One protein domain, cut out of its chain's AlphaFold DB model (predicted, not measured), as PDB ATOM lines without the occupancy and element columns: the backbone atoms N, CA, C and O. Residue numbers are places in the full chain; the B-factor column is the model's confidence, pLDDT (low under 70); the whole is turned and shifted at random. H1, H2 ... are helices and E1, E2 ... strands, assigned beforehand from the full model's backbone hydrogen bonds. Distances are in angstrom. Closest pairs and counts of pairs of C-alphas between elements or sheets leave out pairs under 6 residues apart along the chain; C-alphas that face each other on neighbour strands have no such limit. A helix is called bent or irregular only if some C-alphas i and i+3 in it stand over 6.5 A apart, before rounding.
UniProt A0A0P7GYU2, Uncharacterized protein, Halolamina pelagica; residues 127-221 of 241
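AT A GLANCE: This is residues 127 to 221 of the 241 residues of an uncharacterized protein of Halolamina pelagica (UniProt A0A0P7GYU2). What shape do these atoms make? Two helices, H1 and H3, run side by side over one face of a small three-stranded sheet, E4 E3 E5, and H1 is in the middle, between E4 and a short second pair of strands, E1 and E2. The little helix H2 lies off at one end of the long axis. What is it made of, and how large is it? The 95 printed residues, with three named helices and five named strands in the order E1 H1 H2 E2 E3 H3 E4 E5, are of mixed class, helices and strands; the larger sheet is mixed and the pair E1 E2 is parallel. The whole is compact, with a radius of gyration of the C-alphas of 12.6 A and spans of 34 by 28 by 19 A.

HOW THE PARTS SIT: What does the first strand meet? E1, residues 127 to 129, is the parallel neighbour of E2, residues 165 to 168, with N 127 and O 165 within hydrogen-bond range at 2.8 A. With H1, residues 133 to 146, and H2, residues 152 to 155, they form a strand-helix-strand unit, two parallel neighbour strands with helices between, whose crossover is right-handed. The closest C-alphas of E1 and H1 are those of Thr 129 and Met 136, 6.1 A apart. How is the larger sheet built? E3, residues 185 to 189, is the inner strand, parallel to E4, residues 208 to 212, with N 209 and O 185 at 2.9 A, and antiparallel to E5, residues 217 to 220, with N 188 and O 217 at 2.8 A. E3, H3, residues 193 to 206, and E4 form a second such unit, also right-handed. How do the helices stand? H1 and H3 touch, their closest C-alphas being Ser 144 and Phe 204, 4.9 A apart, at a shallow tilt of 19 degrees, the same way. Both are on the same face of the sheet: H3, at a height of 9.1 A over E4 and E3, makes two layers with it, a helix on one face of a sheet, while H1, at 6.3 A, is only just over E4, with 3 of its C-alphas. H2 is close to H3 but not clearly touching, with the C-alphas of Arg 154 and Tyr 205 closest at 7.7 A. Are the helix backbones complete? O i to N i+4 pairs are within hydrogen-bond range in 7 of 10 cases in H1 and 6 of 10 in H3, and H2 is too short for such a pair.

IN THESE COORDINATES: Where do the elements begin and end? E1 begins at C-alpha 127, (8.815, 210.581, 271.664), and E5 ends at C-alpha 220, (33.728, 215.240, 269.102). Which are longest? H1 spans 21.8 A from first to last C-alpha, H3 19.4 A, E3 13.3 A and E4 12.9 A. H3 is irregular, with C-alphas 198 and 201 7.1 A apart.

THE WHOLE: How far does it reach, and is it cut? The two C-alphas farthest apart, those of Glu 153 and Asp 170, are 36.8 A apart, and the printed part has no cut. Which link is long, and where is confidence low? The link from E2 to E3, residues 169 to 184, is long. Residues 215 to 218 and 220 to 221 have pLDDT under 70, against a mean of 90.3 for the printed part.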
ATOM      1  N   ILE A 127       8.339 210.684 273.043       96.75
ATOM      2  CA  ILE A 127       8.815 210.581 271.664       96.75
ATOM      3  C   ILE A 127       8.308 209.250 271.113       96.75
ATOM      4  O   ILE A 127       8.586 208.193 271.687       96.75
ATOM      5  N   THR A 128       7.617 209.291 269.980       97.44
ATOM      6  CA  THR A 128       7.148 208.084 269.291       97.44
ATOM      7  C   THR A 128       8.153 207.705 268.215       97.44
ATOM      8  O   THR A 128       8.647 208.566 267.492       97.44
ATOM      9  N   THR A 129       8.492 206.428 268.091       97.56
ATOM     10  CA  THR A 129       9.389 205.915 267.044       97.56
ATOM     11  C   THR A 129       8.914 204.561 266.549       97.56
ATOM     12  O   THR A 129       8.201 203.848 267.248       97.56
ATOM     13  N   THR A 130       9.359 204.143 265.369       96.81
ATOM     14  CA  THR A 130       9.159 202.762 264.918       96.81
ATOM     15  C   THR A 130      10.283 201.841 265.405       96.81
ATOM     16  O   THR A 130      11.237 202.258 266.072       96.81
ATOM     17  N   GLY A 131      10.199 200.561 265.024       95.00
ATOM     18  CA  GLY A 131      11.295 199.599 265.157       95.00
ATOM     19  C   GLY A 131      12.446 199.797 264.159       95.00
ATOM     20  O   GLY A 131      13.418 199.036 264.219       95.00
ATOM     21  N   ASP A 132      12.364 200.771 263.241       97.88
ATOM     22  CA  ASP A 132      13.463 201.086 262.331       97.88
ATOM     23  C   ASP A 132      14.678 201.621 263.118       97.88
ATOM     24  O   ASP A 132      14.570 202.593 263.874       97.88
ATOM     25  N   PRO A 133      15.876 201.030 262.950       97.44
ATOM     26  CA  PRO A 133      17.046 201.454 263.707       97.44
ATOM     27  C   PRO A 133      17.468 202.910 263.481       97.44
ATOM     28  O   PRO A 133      18.080 203.487 264.375       97.44
ATOM     29  N   ARG A 134      17.199 203.507 262.313       97.62
ATOM     30  CA  ARG A 134      17.586 204.897 262.013       97.62
ATOM     31  C   ARG A 134      16.622 205.885 262.653       97.62
ATOM     32  O   ARG A 134      17.058 206.944 263.094       97.62
ATOM     33  N   GLU A 135      15.345 205.543 262.729       97.88
ATOM     34  CA  GLU A 135      14.371 206.320 263.495       97.88
ATOM     35  C   GLU A 135      14.662 206.238 264.994       97.88
ATOM     36  O   GLU A 135      14.772 207.274 265.649       97.88
ATOM     37  N   MET A 136      14.977 205.042 265.503       97.81
ATOM     38  CA  MET A 136      15.406 204.867 266.893       97.81
ATOM     39  C   MET A 136      16.675 205.675 267.224       97.81
ATOM     40  O   MET A 136      16.790 206.237 268.308       97.81
ATOM     41  N   MET A 137      17.633 205.787 266.294       97.81
ATOM     42  CA  MET A 137      18.807 206.658 266.467       97.81
ATOM     43  C   MET A 137      18.418 208.135 266.645       97.81
ATOM     44  O   MET A 137      18.998 208.823 267.490       97.81
ATOM     45  N   ARG A 138      17.428 208.627 265.887       97.12
ATOM     46  CA  ARG A 138      16.911 210.000 266.027       97.12
ATOM     47  C   ARG A 138      16.208 210.189 267.370       97.12
ATOM     48  O   ARG A 138      16.505 211.161 268.059       97.12
ATOM     49  N   ALA A 139      15.369 209.234 267.772       96.94
ATOM     50  CA  ALA A 139      14.691 209.250 269.067       96.94
ATOM     51  C   ALA A 139      15.690 209.270 270.241       96.94
ATOM     52  O   ALA A 139      15.602 210.126 271.120       96.94
ATOM     53  N   VAL A 140      16.714 208.407 270.212       96.69
ATOM     54  CA  VAL A 140      17.784 208.381 271.228       96.69
ATOM     55  C   VAL A 140      18.569 209.694 271.273       96.69
ATOM     56  O   VAL A 140      18.905 210.168 272.356       96.69
ATOM     57  N   SER A 141      18.844 210.309 270.121       96.62
ATOM     58  CA  SER A 141      19.534 211.607 270.068       96.62
ATOM     59  C   SER A 141      18.709 212.708 270.749       96.62
ATOM     60  O   SER A 141      19.238 213.509 271.524       96.62
ATOM     61  N   ALA A 142      17.395 212.709 270.510       96.19
ATOM     62  CA  ALA A 142      16.445 213.669 271.069       96.19
ATOM     63  C   ALA A 142      16.226 213.528 272.587       96.19
ATOM     64  O   ALA A 142      15.793 214.486 273.226       96.19
ATOM     65  N   MET A 143      16.606 212.401 273.208       94.31
ATOM     66  CA  MET A 143      16.537 212.237 274.671       94.31
ATOM     67  C   MET A 143      17.305 213.325 275.432       94.31
ATOM     68  O   MET A 143      16.966 213.659 276.565       94.31
ATOM     69  N   SER A 144      18.346 213.882 274.810       93.31
ATOM     70  CA  SER A 144      19.158 214.964 275.369       93.31
ATOM     71  C   SER A 144      18.413 216.295 275.540       93.31
ATOM     72  O   SER A 144      18.928 217.173 276.225       93.31
ATOM     73  N   SER A 145      17.196 216.432 275.003       91.50
ATOM     74  CA  SER A 145      16.303 217.573 275.266       91.50
ATOM     75  C   SER A 145      16.027 217.805 276.757       91.50
ATOM     76  O   SER A 145      15.809 218.939 277.174       91.50
ATOM     77  N   SER A 146      16.107 216.761 277.591       90.19
ATOM     78  CA  SER A 146      15.955 216.872 279.051       90.19
ATOM     79  C   SER A 146      17.204 217.402 279.779       90.19
ATOM     80  O   SER A 146      17.178 217.582 281.003       90.19
ATOM     81  N   LEU A 147      18.320 217.634 279.076       90.19
ATOM     82  CA  LEU A 147      19.506 218.250 279.667       90.19
ATOM     83  C   LEU A 147      19.271 219.749 279.872       90.19
ATOM     84  O   LEU A 147      18.950 220.480 278.942       90.19
ATOM     85  N   LYS A 148      19.515 220.229 281.093       86.94
ATOM     86  CA  LYS A 148      19.430 221.663 281.417       86.94
ATOM     87  C   LYS A 148      20.688 222.428 280.994       86.94
ATOM     88  O   LYS A 148      20.698 223.652 280.988       86.94
ATOM     89  N   THR A 149      21.770 221.712 280.691       86.94
ATOM     90  CA  THR A 149      23.040 222.273 280.227       86.94
ATOM     91  C   THR A 149      23.868 221.220 279.487       86.94
ATOM     92  O   THR A 149      23.806 220.030 279.805       86.94
ATOM     93  N   THR A 150      24.681 221.654 278.522       88.81
ATOM     94  CA  THR A 150      25.668 220.817 277.810       88.81
ATOM     95  C   THR A 150      27.070 220.887 278.431       88.81
ATOM     96  O   THR A 150      27.977 220.155 278.026       88.81
ATOM     97  N   SER A 151      27.253 221.730 279.449       86.50
ATOM     98  CA  SER A 151      28.479 221.864 280.244       86.50
ATOM     99  C   SER A 151      28.714 220.652 281.166       86.50
ATOM    100  O   SER A 151      27.892 219.729 281.229       86.50
ATOM    101  N   VAL A 152      29.863 220.588 281.850       85.75
ATOM    102  CA  VAL A 152      30.245 219.437 282.701       85.75
ATOM    103  C   VAL A 152      29.346 219.294 283.934       85.75
ATOM    104  O   VAL A 152      29.208 218.202 284.494       85.75
ATOM    105  N   GLU A 153      28.662 220.373 284.295       82.75
ATOM    106  CA  GLU A 153      27.722 220.527 285.392       82.75
ATOM    107  C   GLU A 153      26.535 219.561 285.259       82.75
ATOM    108  O   GLU A 153      25.953 219.160 286.265       82.75
ATOM    109  N   ARG A 154      26.242 219.045 284.057       87.00
ATOM    110  CA  ARG A 154      25.280 217.941 283.846       87.00
ATOM    111  C   ARG A 154      25.602 216.656 284.627       87.00
ATOM    112  O   ARG A 154      24.764 215.758 284.732       87.00
ATOM    113  N   SER A 155      26.807 216.549 285.192       84.56
ATOM    114  CA  SER A 155      27.172 215.500 286.152       84.56
ATOM    115  C   SER A 155      26.278 215.523 287.402       84.56
ATOM    116  O   SER A 155      26.037 214.470 287.997       84.56
ATOM    117  N   TYR A 156      25.733 216.691 287.770       80.38
ATOM    118  CA  TYR A 156      24.741 216.823 288.833       80.38
ATOM    119  C   TYR A 156      23.379 216.277 288.369       80.38
ATOM    120  O   TYR A 156      22.831 216.779 287.386       80.38
ATOM    121  N   PRO A 157      22.766 215.307 289.085       75.00
ATOM    122  CA  PRO A 157      21.528 214.651 288.650       75.00
ATOM    123  C   PRO A 157      20.389 215.605 288.276       75.00
ATOM    124  O   PRO A 157      19.676 215.363 287.316       75.00
ATOM    125  N   THR A 158      20.250 216.728 288.980       75.31
ATOM    126  CA  THR A 158      19.184 217.712 288.724       75.31
ATOM    127  C   THR A 158      19.412 218.596 287.492       75.31
ATOM    128  O   THR A 158      18.565 219.427 287.191       75.31
ATOM    129  N   LEU A 159      20.566 218.481 286.828       83.06
ATOM    130  CA  LEU A 159      20.878 219.152 285.558       83.06
ATOM    131  C   LEU A 159      20.774 218.200 284.352       83.06
ATOM    132  O   LEU A 159      20.885 218.636 283.207       83.06
ATOM    133  N   ARG A 160      20.512 216.915 284.614       86.06
ATOM    134  CA  ARG A 160      20.196 215.880 283.627       86.06
ATOM    135  C   ARG A 160      18.814 215.303 283.938       86.06
ATOM    136  O   ARG A 160      18.706 214.217 284.501       86.06
ATOM    137  N   GLY A 161      17.770 216.081 283.640       83.12
ATOM    138  CA  GLY A 161      16.386 215.687 283.913       83.12
ATOM    139  C   GLY A 161      16.044 214.328 283.301       83.12
ATOM    140  O   GLY A 161      16.765 213.826 282.439       83.12
ATOM    141  N   HIS A 162      14.956 213.712 283.743       87.81
ATOM    142  CA  HIS A 162      14.560 212.409 283.232       87.81
ATOM    143  C   HIS A 162      14.351 212.474 281.707       87.81
ATOM    144  O   HIS A 162      13.655 213.376 281.222       87.81
ATOM    145  N   PRO A 163      14.945 211.550 280.930       91.06
ATOM    146  CA  PRO A 163      14.717 211.499 279.494       91.06
ATOM    147  C   PRO A 163      13.224 211.375 279.144       91.06
ATOM    148  O   PRO A 163      12.466 210.826 279.953       91.06
ATOM    149  N   PRO A 164      12.801 211.830 277.952       91.94
ATOM    150  CA  PRO A 164      11.466 211.563 277.432       91.94
ATOM    151  C   PRO A 164      11.158 210.063 277.401       91.94
ATOM    152  O   PRO A 164      12.058 209.224 277.291       91.94
ATOM    153  N   GLU A 165       9.876 209.732 277.493       94.00
ATOM    154  CA  GLU A 165       9.391 208.376 277.288       94.00
ATOM    155  C   GLU A 165       9.528 208.027 275.806       94.00
ATOM    156  O   GLU A 165       9.265 208.865 274.947       94.00
ATOM    157  N   ILE A 166       9.979 206.811 275.505       94.62
ATOM    158  CA  ILE A 166      10.039 206.315 274.131       94.62
ATOM    159  C   ILE A 166       8.897 205.327 273.944       94.62
ATOM    160  O   ILE A 166       8.880 204.276 274.589       94.62
ATOM    161  N   GLU A 167       7.982 205.648 273.039       96.81
ATOM    162  CA  GLU A 167       6.860 204.792 272.665       96.81
ATOM    163  C   GLU A 167       7.070 204.224 271.258       96.81
ATOM    164  O   GLU A 167       7.588 204.899 270.365       96.81
ATOM    165  N   LEU A 168       6.695 202.957 271.056       97.31
ATOM    166  CA  LEU A 168       6.713 202.346 269.730       97.31
ATOM    167  C   LEU A 168       5.384 202.603 269.017       97.31
ATOM    168  O   LEU A 168       4.341 202.176 269.502       97.31
ATOM    169  N   GLY A 169       5.451 203.233 267.848       96.62
ATOM    170  CA  GLY A 169       4.307 203.505 266.979       96.62
ATOM    171  C   GLY A 169       4.597 203.187 265.512       96.62
ATOM    172  O   GLY A 169       5.551 202.473 265.187       96.62
ATOM    173  N   ASP A 170       3.759 203.729 264.629       95.88
ATOM    174  CA  ASP A 170       3.834 203.496 263.180       95.88
ATOM    175  C   ASP A 170       4.756 204.489 262.450       95.88
ATOM    176  O   ASP A 170       5.185 204.215 261.328       95.88
ATOM    177  N   GLU A 171       5.098 205.612 263.086       96.38
ATOM    178  CA  GLU A 171       5.998 206.635 262.546       96.38
ATOM    179  C   GLU A 171       6.821 207.321 263.648       96.38
ATOM    180  O   GLU A 171       6.515 207.226 264.838       96.38
ATOM    181  N   LEU A 172       7.898 207.998 263.240       97.31
ATOM    182  CA  LEU A 172       8.703 208.837 264.123       97.31
ATOM    183  C   LEU A 172       8.026 210.196 264.340       97.31
ATOM    184  O   LEU A 172       7.902 210.976 263.395       97.31
ATOM    185  N   ASP A 173       7.718 210.510 265.596       97.06
ATOM    186  CA  ASP A 173       7.231 211.815 266.042       97.06
ATOM    187  C   ASP A 173       8.088 212.331 267.209       97.06
ATOM    188  O   ASP A 173       8.171 211.712 268.274       97.06
ATOM    189  N   ILE A 174       8.756 213.466 266.987       96.00
ATOM    190  CA  ILE A 174       9.542 214.183 267.998       96.00
ATOM    191  C   ILE A 174       8.884 215.556 268.174       96.00
ATOM    192  O   ILE A 174       9.000 216.386 267.266       96.00
ATOM    193  N   PRO A 175       8.242 215.830 269.323       93.88
ATOM    194  CA  PRO A 175       7.599 217.117 269.573       93.88
ATOM    195  C   PRO A 175       8.565 218.299 269.403       93.88
ATOM    196  O   PRO A 175       9.734 218.206 269.782       93.88
ATOM    197  N   GLU A 176       8.074 219.447 268.917       84.25
ATOM    198  CA  GLU A 176       8.899 220.637 268.608       84.25
ATOM    199  C   GLU A 176       9.742 221.151 269.801       84.25
ATOM    200  O   GLU A 176      10.776 221.784 269.601       84.25
ATOM    201  N   GLY A 177       9.356 220.834 271.045       83.06
ATOM    202  CA  GLY A 177      10.105 221.168 272.266       83.06
ATOM    203  C   GLY A 177      11.157 220.140 272.713       83.06
ATOM    204  O   GLY A 177      11.818 220.366 273.722       83.06
ATOM    205  N   MET A 178      11.314 219.016 272.006       88.81
ATOM    206  CA  MET A 178      12.211 217.907 272.376       88.81
ATOM    207  C   MET A 178      13.361 217.708 271.386       88.81
ATOM    208  O   MET A 178      13.872 216.601 271.211       88.81
ATOM    209  N   ALA A 179      13.801 218.782 270.734       84.56
ATOM    210  CA  ALA A 179      14.987 218.723 269.894       84.56
ATOM    211  C   ALA A 179      16.225 218.309 270.713       84.56
ATOM    212  O   ALA A 179      16.398 218.711 271.864       84.56
ATOM    213  N   ALA A 180      17.100 217.506 270.102       85.56
ATOM    214  CA  ALA A 180      18.359 217.100 270.717       85.56
ATOM    215  C   ALA A 180      19.204 218.323 271.111       85.56
ATOM    216  O   ALA A 180      19.317 219.284 270.346       85.56
ATOM    217  N   ALA A 181      19.846 218.264 272.277       84.38
ATOM    218  CA  ALA A 181      20.830 219.259 272.672       84.38
ATOM    219  C   ALA A 181      22.059 219.171 271.748       84.38
ATOM    220  O   ALA A 181      22.611 218.089 271.552       84.38
ATOM    221  N   ASP A 182      22.532 220.297 271.206       81.81
ATOM    222  CA  ASP A 182      23.780 220.324 270.429       81.81
ATOM    223  C   ASP A 182      24.986 220.463 271.367       81.81
ATOM    224  O   ASP A 182      25.434 221.565 271.690       81.81
ATOM    225  N   ALA A 183      25.526 219.329 271.819       85.19
ATOM    226  CA  ALA A 183      26.797 219.289 272.544       85.19
ATOM    227  C   ALA A 183      28.017 219.104 271.617       85.19
ATOM    228  O   ALA A 183      29.146 218.967 272.094       85.19
ATOM    229  N   GLY A 184      27.823 219.056 270.291       89.62
ATOM    230  CA  GLY A 184      28.894 218.817 269.320       89.62
ATOM    231  C   GLY A 184      29.528 217.417 269.374       89.62
ATOM    232  O   GLY A 184      30.632 217.233 268.848       89.62
ATOM    233  N   VAL A 185      28.869 216.437 269.999       92.62
ATOM    234  CA  VAL A 185      29.336 215.043 270.119       92.62
ATOM    235  C   VAL A 185      28.543 214.139 269.177       92.62
ATOM    236  O   VAL A 185      27.321 214.238 269.108       92.62
ATOM    237  N   ARG A 186      29.230 213.226 268.480       94.19
ATOM    238  CA  ARG A 186      28.615 212.205 267.624       94.19
ATOM    239  C   ARG A 186      29.035 210.803 268.028       94.19
ATOM    240  O   ARG A 186      30.216 210.543 268.278       94.19
ATOM    241  N   ILE A 187      28.066 209.896 268.051       95.00
ATOM    242  CA  ILE A 187      28.276 208.468 268.276       95.00
ATOM    243  C   ILE A 187      27.843 207.728 267.013       95.00
ATOM    244  O   ILE A 187      26.674 207.737 266.636       95.00
ATOM    245  N   GLU A 188      28.802 207.082 266.362       96.69
ATOM    246  CA  GLU A 188      28.592 206.295 265.156       96.69
ATOM    247  C   GLU A 188      28.421 204.824 265.536       96.69
ATOM    248  O   GLU A 188      29.318 204.220 266.127       96.69
ATOM    249  N   VAL A 189      27.279 204.230 265.192       95.81
ATOM    250  CA  VAL A 189      27.032 202.791 265.384       95.81
ATOM    251  C   VAL A 189      26.326 202.184 264.173       95.81
ATOM    252  O   VAL A 189      25.623 202.896 263.451       95.81
ATOM    253  N   PRO A 190      26.459 200.866 263.927       96.25
ATOM    254  CA  PRO A 190      25.673 200.214 262.889       96.25
ATOM    255  C   PRO A 190      24.168 200.413 263.126       96.25
ATOM    256  O   PRO A 190      23.735 200.330 264.279       96.25
ATOM    257  N   PRO A 191      23.353 200.625 262.070       95.88
ATOM    258  CA  PRO A 191      21.909 200.844 262.177       95.88
ATOM    259  C   PRO A 191      21.185 199.535 262.497       95.88
ATOM    260  O   PRO A 191      20.485 198.965 261.668       95.88
ATOM    261  N   GLN A 192      21.422 199.012 263.699       95.69
ATOM    262  CA  GLN A 192      20.838 197.790 264.236       95.69
ATOM    263  C   GLN A 192      20.621 198.007 265.736       95.69
ATOM    264  O   GLN A 192      21.550 198.398 266.444       95.69
ATOM    265  N   LEU A 193      19.415 197.723 266.235       95.56
ATOM    266  CA  LEU A 193      18.989 198.075 267.600       95.56
ATOM    267  C   LEU A 193      19.938 197.566 268.698       95.56
ATOM    268  O   LEU A 193      20.171 198.261 269.684       95.56
ATOM    269  N   ARG A 194      20.582 196.408 268.487       96.00
ATOM    270  CA  ARG A 194      21.580 195.852 269.419       96.00
ATOM    271  C   ARG A 194      22.790 196.756 269.670       96.00
ATOM    272  O   ARG A 194      23.485 196.543 270.654       96.00
ATOM    273  N   PHE A 195      23.073 197.706 268.778       95.44
ATOM    274  CA  PHE A 195      24.127 198.704 268.961       95.44
ATOM    275  C   PHE A 195      23.576 200.066 269.380       95.44
ATOM    276  O   PHE A 195      24.279 200.800 270.061       95.44
ATOM    277  N   VAL A 196      22.327 200.382 269.025       96.31
ATOM    278  CA  VAL A 196      21.663 201.637 269.408       96.31
ATOM    279  C   VAL A 196      21.327 201.650 270.903       96.31
ATOM    280  O   VAL A 196      21.664 202.602 271.600       96.31
ATOM    281  N   TYR A 197      20.731 200.578 271.435       95.50
ATOM    282  CA  TYR A 197      20.307 200.549 272.841       95.50
ATOM    283  C   TYR A 197      21.459 200.676 273.849       95.50
ATOM    284  O   TYR A 197      21.328 201.466 274.782       95.50
ATOM    285  N   PRO A 198      22.611 199.991 273.682       96.75
ATOM    286  CA  PRO A 198      23.717 200.135 274.628       96.75
ATOM    287  C   PRO A 198      24.334 201.536 274.664       96.75
ATOM    288  O   PRO A 198      24.885 201.922 275.692       96.75
ATOM    289  N   VAL A 199      24.261 202.300 273.565       96.31
ATOM    290  CA  VAL A 199      24.815 203.662 273.529       96.31
ATOM    291  C   VAL A 199      23.836 204.720 274.025       96.31
ATOM    292  O   VAL A 199      24.280 205.824 274.317       96.31
ATOM    293  N   ALA A 200      22.545 204.408 274.181       95.94
ATOM    294  CA  ALA A 200      21.529 205.389 274.561       95.94
ATOM    295  C   ALA A 200      21.829 206.128 275.884       95.94
ATOM    296  O   ALA A 200      21.775 207.358 275.881       95.94
ATOM    297  N   PRO A 201      22.247 205.464 276.987       94.88
ATOM    298  CA  PRO A 201      22.594 206.178 278.218       94.88
ATOM    299  C   PRO A 201      23.779 207.136 278.046       94.88
ATOM    300  O   PRO A 201      23.781 208.232 278.603       94.88
ATOM    301  N   LEU A 202      24.784 206.737 277.257       94.69
ATOM    302  CA  LEU A 202      25.951 207.573 276.974       94.69
ATOM    303  C   LEU A 202      25.589 208.739 276.048       94.69
ATOM    304  O   LEU A 202      26.038 209.856 276.284       94.69
ATOM    305  N   ALA A 203      24.770 208.487 275.025       95.06
ATOM    306  CA  ALA A 203      24.280 209.504 274.106       95.06
ATOM    307  C   ALA A 203      23.479 210.572 274.852       95.06
ATOM    308  O   ALA A 203      23.782 211.758 274.729       95.06
ATOM    309  N   PHE A 204      22.554 210.144 275.716       93.94
ATOM    310  CA  PHE A 204      21.822 211.034 276.608       93.94
ATOM    311  C   PHE A 204      22.771 211.844 277.499       93.94
ATOM    312  O   PHE A 204      22.706 213.069 277.511       93.94
ATOM    313  N   TYR A 205      23.703 211.182 278.195       92.88
ATOM    314  CA  TYR A 205      24.631 211.857 279.105       92.88
ATOM    315  C   TYR A 205      25.526 212.888 278.406       92.88
ATOM    316  O   TYR A 205      25.880 213.906 278.997       92.88
ATOM    317  N   LEU A 206      25.944 212.624 277.168       93.00
ATOM    318  CA  LEU A 206      26.830 213.510 276.418       93.00
ATOM    319  C   LEU A 206      26.093 214.580 275.613       93.00
ATOM    320  O   LEU A 206      26.766 215.476 275.113       93.00
ATOM    321  N   GLY A 207      24.767 214.496 275.470       93.56
ATOM    322  CA  GLY A 207      24.045 215.288 274.473       93.56
ATOM    323  C   GLY A 207      24.497 214.952 273.050       93.56
ATOM    324  O   GLY A 207      24.738 215.849 272.247       93.56
ATOM    325  N   ALA A 208      24.742 213.667 272.774       94.31
ATOM    326  CA  ALA A 208      25.327 213.231 271.514       94.31
ATOM    327  C   ALA A 208      24.271 212.895 270.459       94.31
ATOM    328  O   ALA A 208      23.263 212.249 270.741       94.31
ATOM    329  N   GLU A 209      24.583 213.243 269.214       95.69
ATOM    330  CA  GLU A 209      23.862 212.778 268.036       95.69
ATOM    331  C   GLU A 209      24.299 211.337 267.717       95.69
ATOM    332  O   GLU A 209      25.484 211.065 267.492       95.69
ATOM    333  N   VAL A 210      23.355 210.395 267.710       96.19
ATOM    334  CA  VAL A 210      23.594 209.010 267.289       96.19
ATOM    335  C   VAL A 210      23.337 208.909 265.794       96.19
ATOM    336  O   VAL A 210      22.226 209.144 265.321       96.19
ATOM    337  N   VAL A 211      24.364 208.530 265.040       95.88
ATOM    338  CA  VAL A 211      24.314 208.476 263.576       95.88
ATOM    339  C   VAL A 211      24.760 207.098 263.065       95.88
ATOM    340  O   VAL A 211      25.507 206.383 263.740       95.88
ATOM    341  N   PRO A 212      24.303 206.677 261.875       95.56
ATOM    342  CA  PRO A 212      24.699 205.401 261.292       95.56
ATOM    343  C   PRO A 212      26.188 205.385 260.908       95.56
ATOM    344  O   PRO A 212      26.649 206.265 260.185       95.56
ATOM    345  N   GLY A 213      26.907 204.334 261.308       89.88
ATOM    346  CA  GLY A 213      28.308 204.083 260.947       89.88
ATOM    347  C   GLY A 213      28.606 202.596 260.722       89.88
ATOM    348  O   GLY A 213      27.860 201.724 261.160       89.88
ATOM    349  N   ASN A 214      29.699 202.283 260.020       77.19
ATOM    350  CA  ASN A 214      30.042 200.896 259.656       77.19
ATOM    351  C   ASN A 214      30.800 200.137 260.761       77.19
ATOM    352  O   ASN A 214      30.803 198.908 260.777       77.19
ATOM    353  N   VAL A 215      31.434 200.863 261.684       69.56
ATOM    354  CA  VAL A 215      32.160 200.346 262.852       69.56
ATOM    355  C   VAL A 215      31.832 201.273 264.026       69.56
ATOM    356  O   VAL A 215      31.768 202.480 263.798       69.56
ATOM    357  N   PRO A 216      31.610 200.765 265.253       64.88
ATOM    358  CA  PRO A 216      31.374 201.625 266.407       64.88
ATOM    359  C   PRO A 216      32.522 202.623 266.613       64.88
ATOM    360  O   PRO A 216      33.682 202.219 266.699       64.88
ATOM    361  N   GLY A 217      32.201 203.909 266.714       67.94
ATOM    362  CA  GLY A 217      33.169 204.983 266.934       67.94
ATOM    363  C   GLY A 217      32.512 206.216 267.550       67.94
ATOM    364  O   GLY A 217      31.301 206.391 267.469       67.94
ATOM    365  N   SER A 218      33.296 207.078 268.193       62.59
ATOM    366  CA  SER A 218      32.826 208.386 268.659       62.59
ATOM    367  C   SER A 218      33.741 209.486 268.139       62.59
ATOM    368  O   SER A 218      34.961 209.322 268.056       62.59
ATOM    369  N   SER A 219      33.151 210.619 267.771       72.56
ATOM    370  CA  SER A 219      33.884 211.824 267.394       72.56
ATOM    371  C   SER A 219      33.291 213.033 268.116       72.56
ATOM    372  O   SER A 219      32.089 213.114 268.358       72.56
ATOM    373  N   ALA A 220      34.144 213.976 268.506       64.06
ATOM    374  CA  ALA A 220      33.728 215.240 269.102       64.06
ATOM    375  C   ALA A 220      34.223 216.383 268.217       64.06
ATOM    376  O   ALA A 220      35.391 216.403 267.809       64.06
ATOM    377  N   ARG A 221      33.354 217.351 267.920       63.34
ATOM    378  CA  ARG A 221      33.770 218.595 267.268       63.34
ATOM    379  C   ARG A 221      34.661 219.339 268.264       63.34
ATOM    380  O   ARG A 221      34.241 219.590 269.389       63.34
TER     381      ARG A 221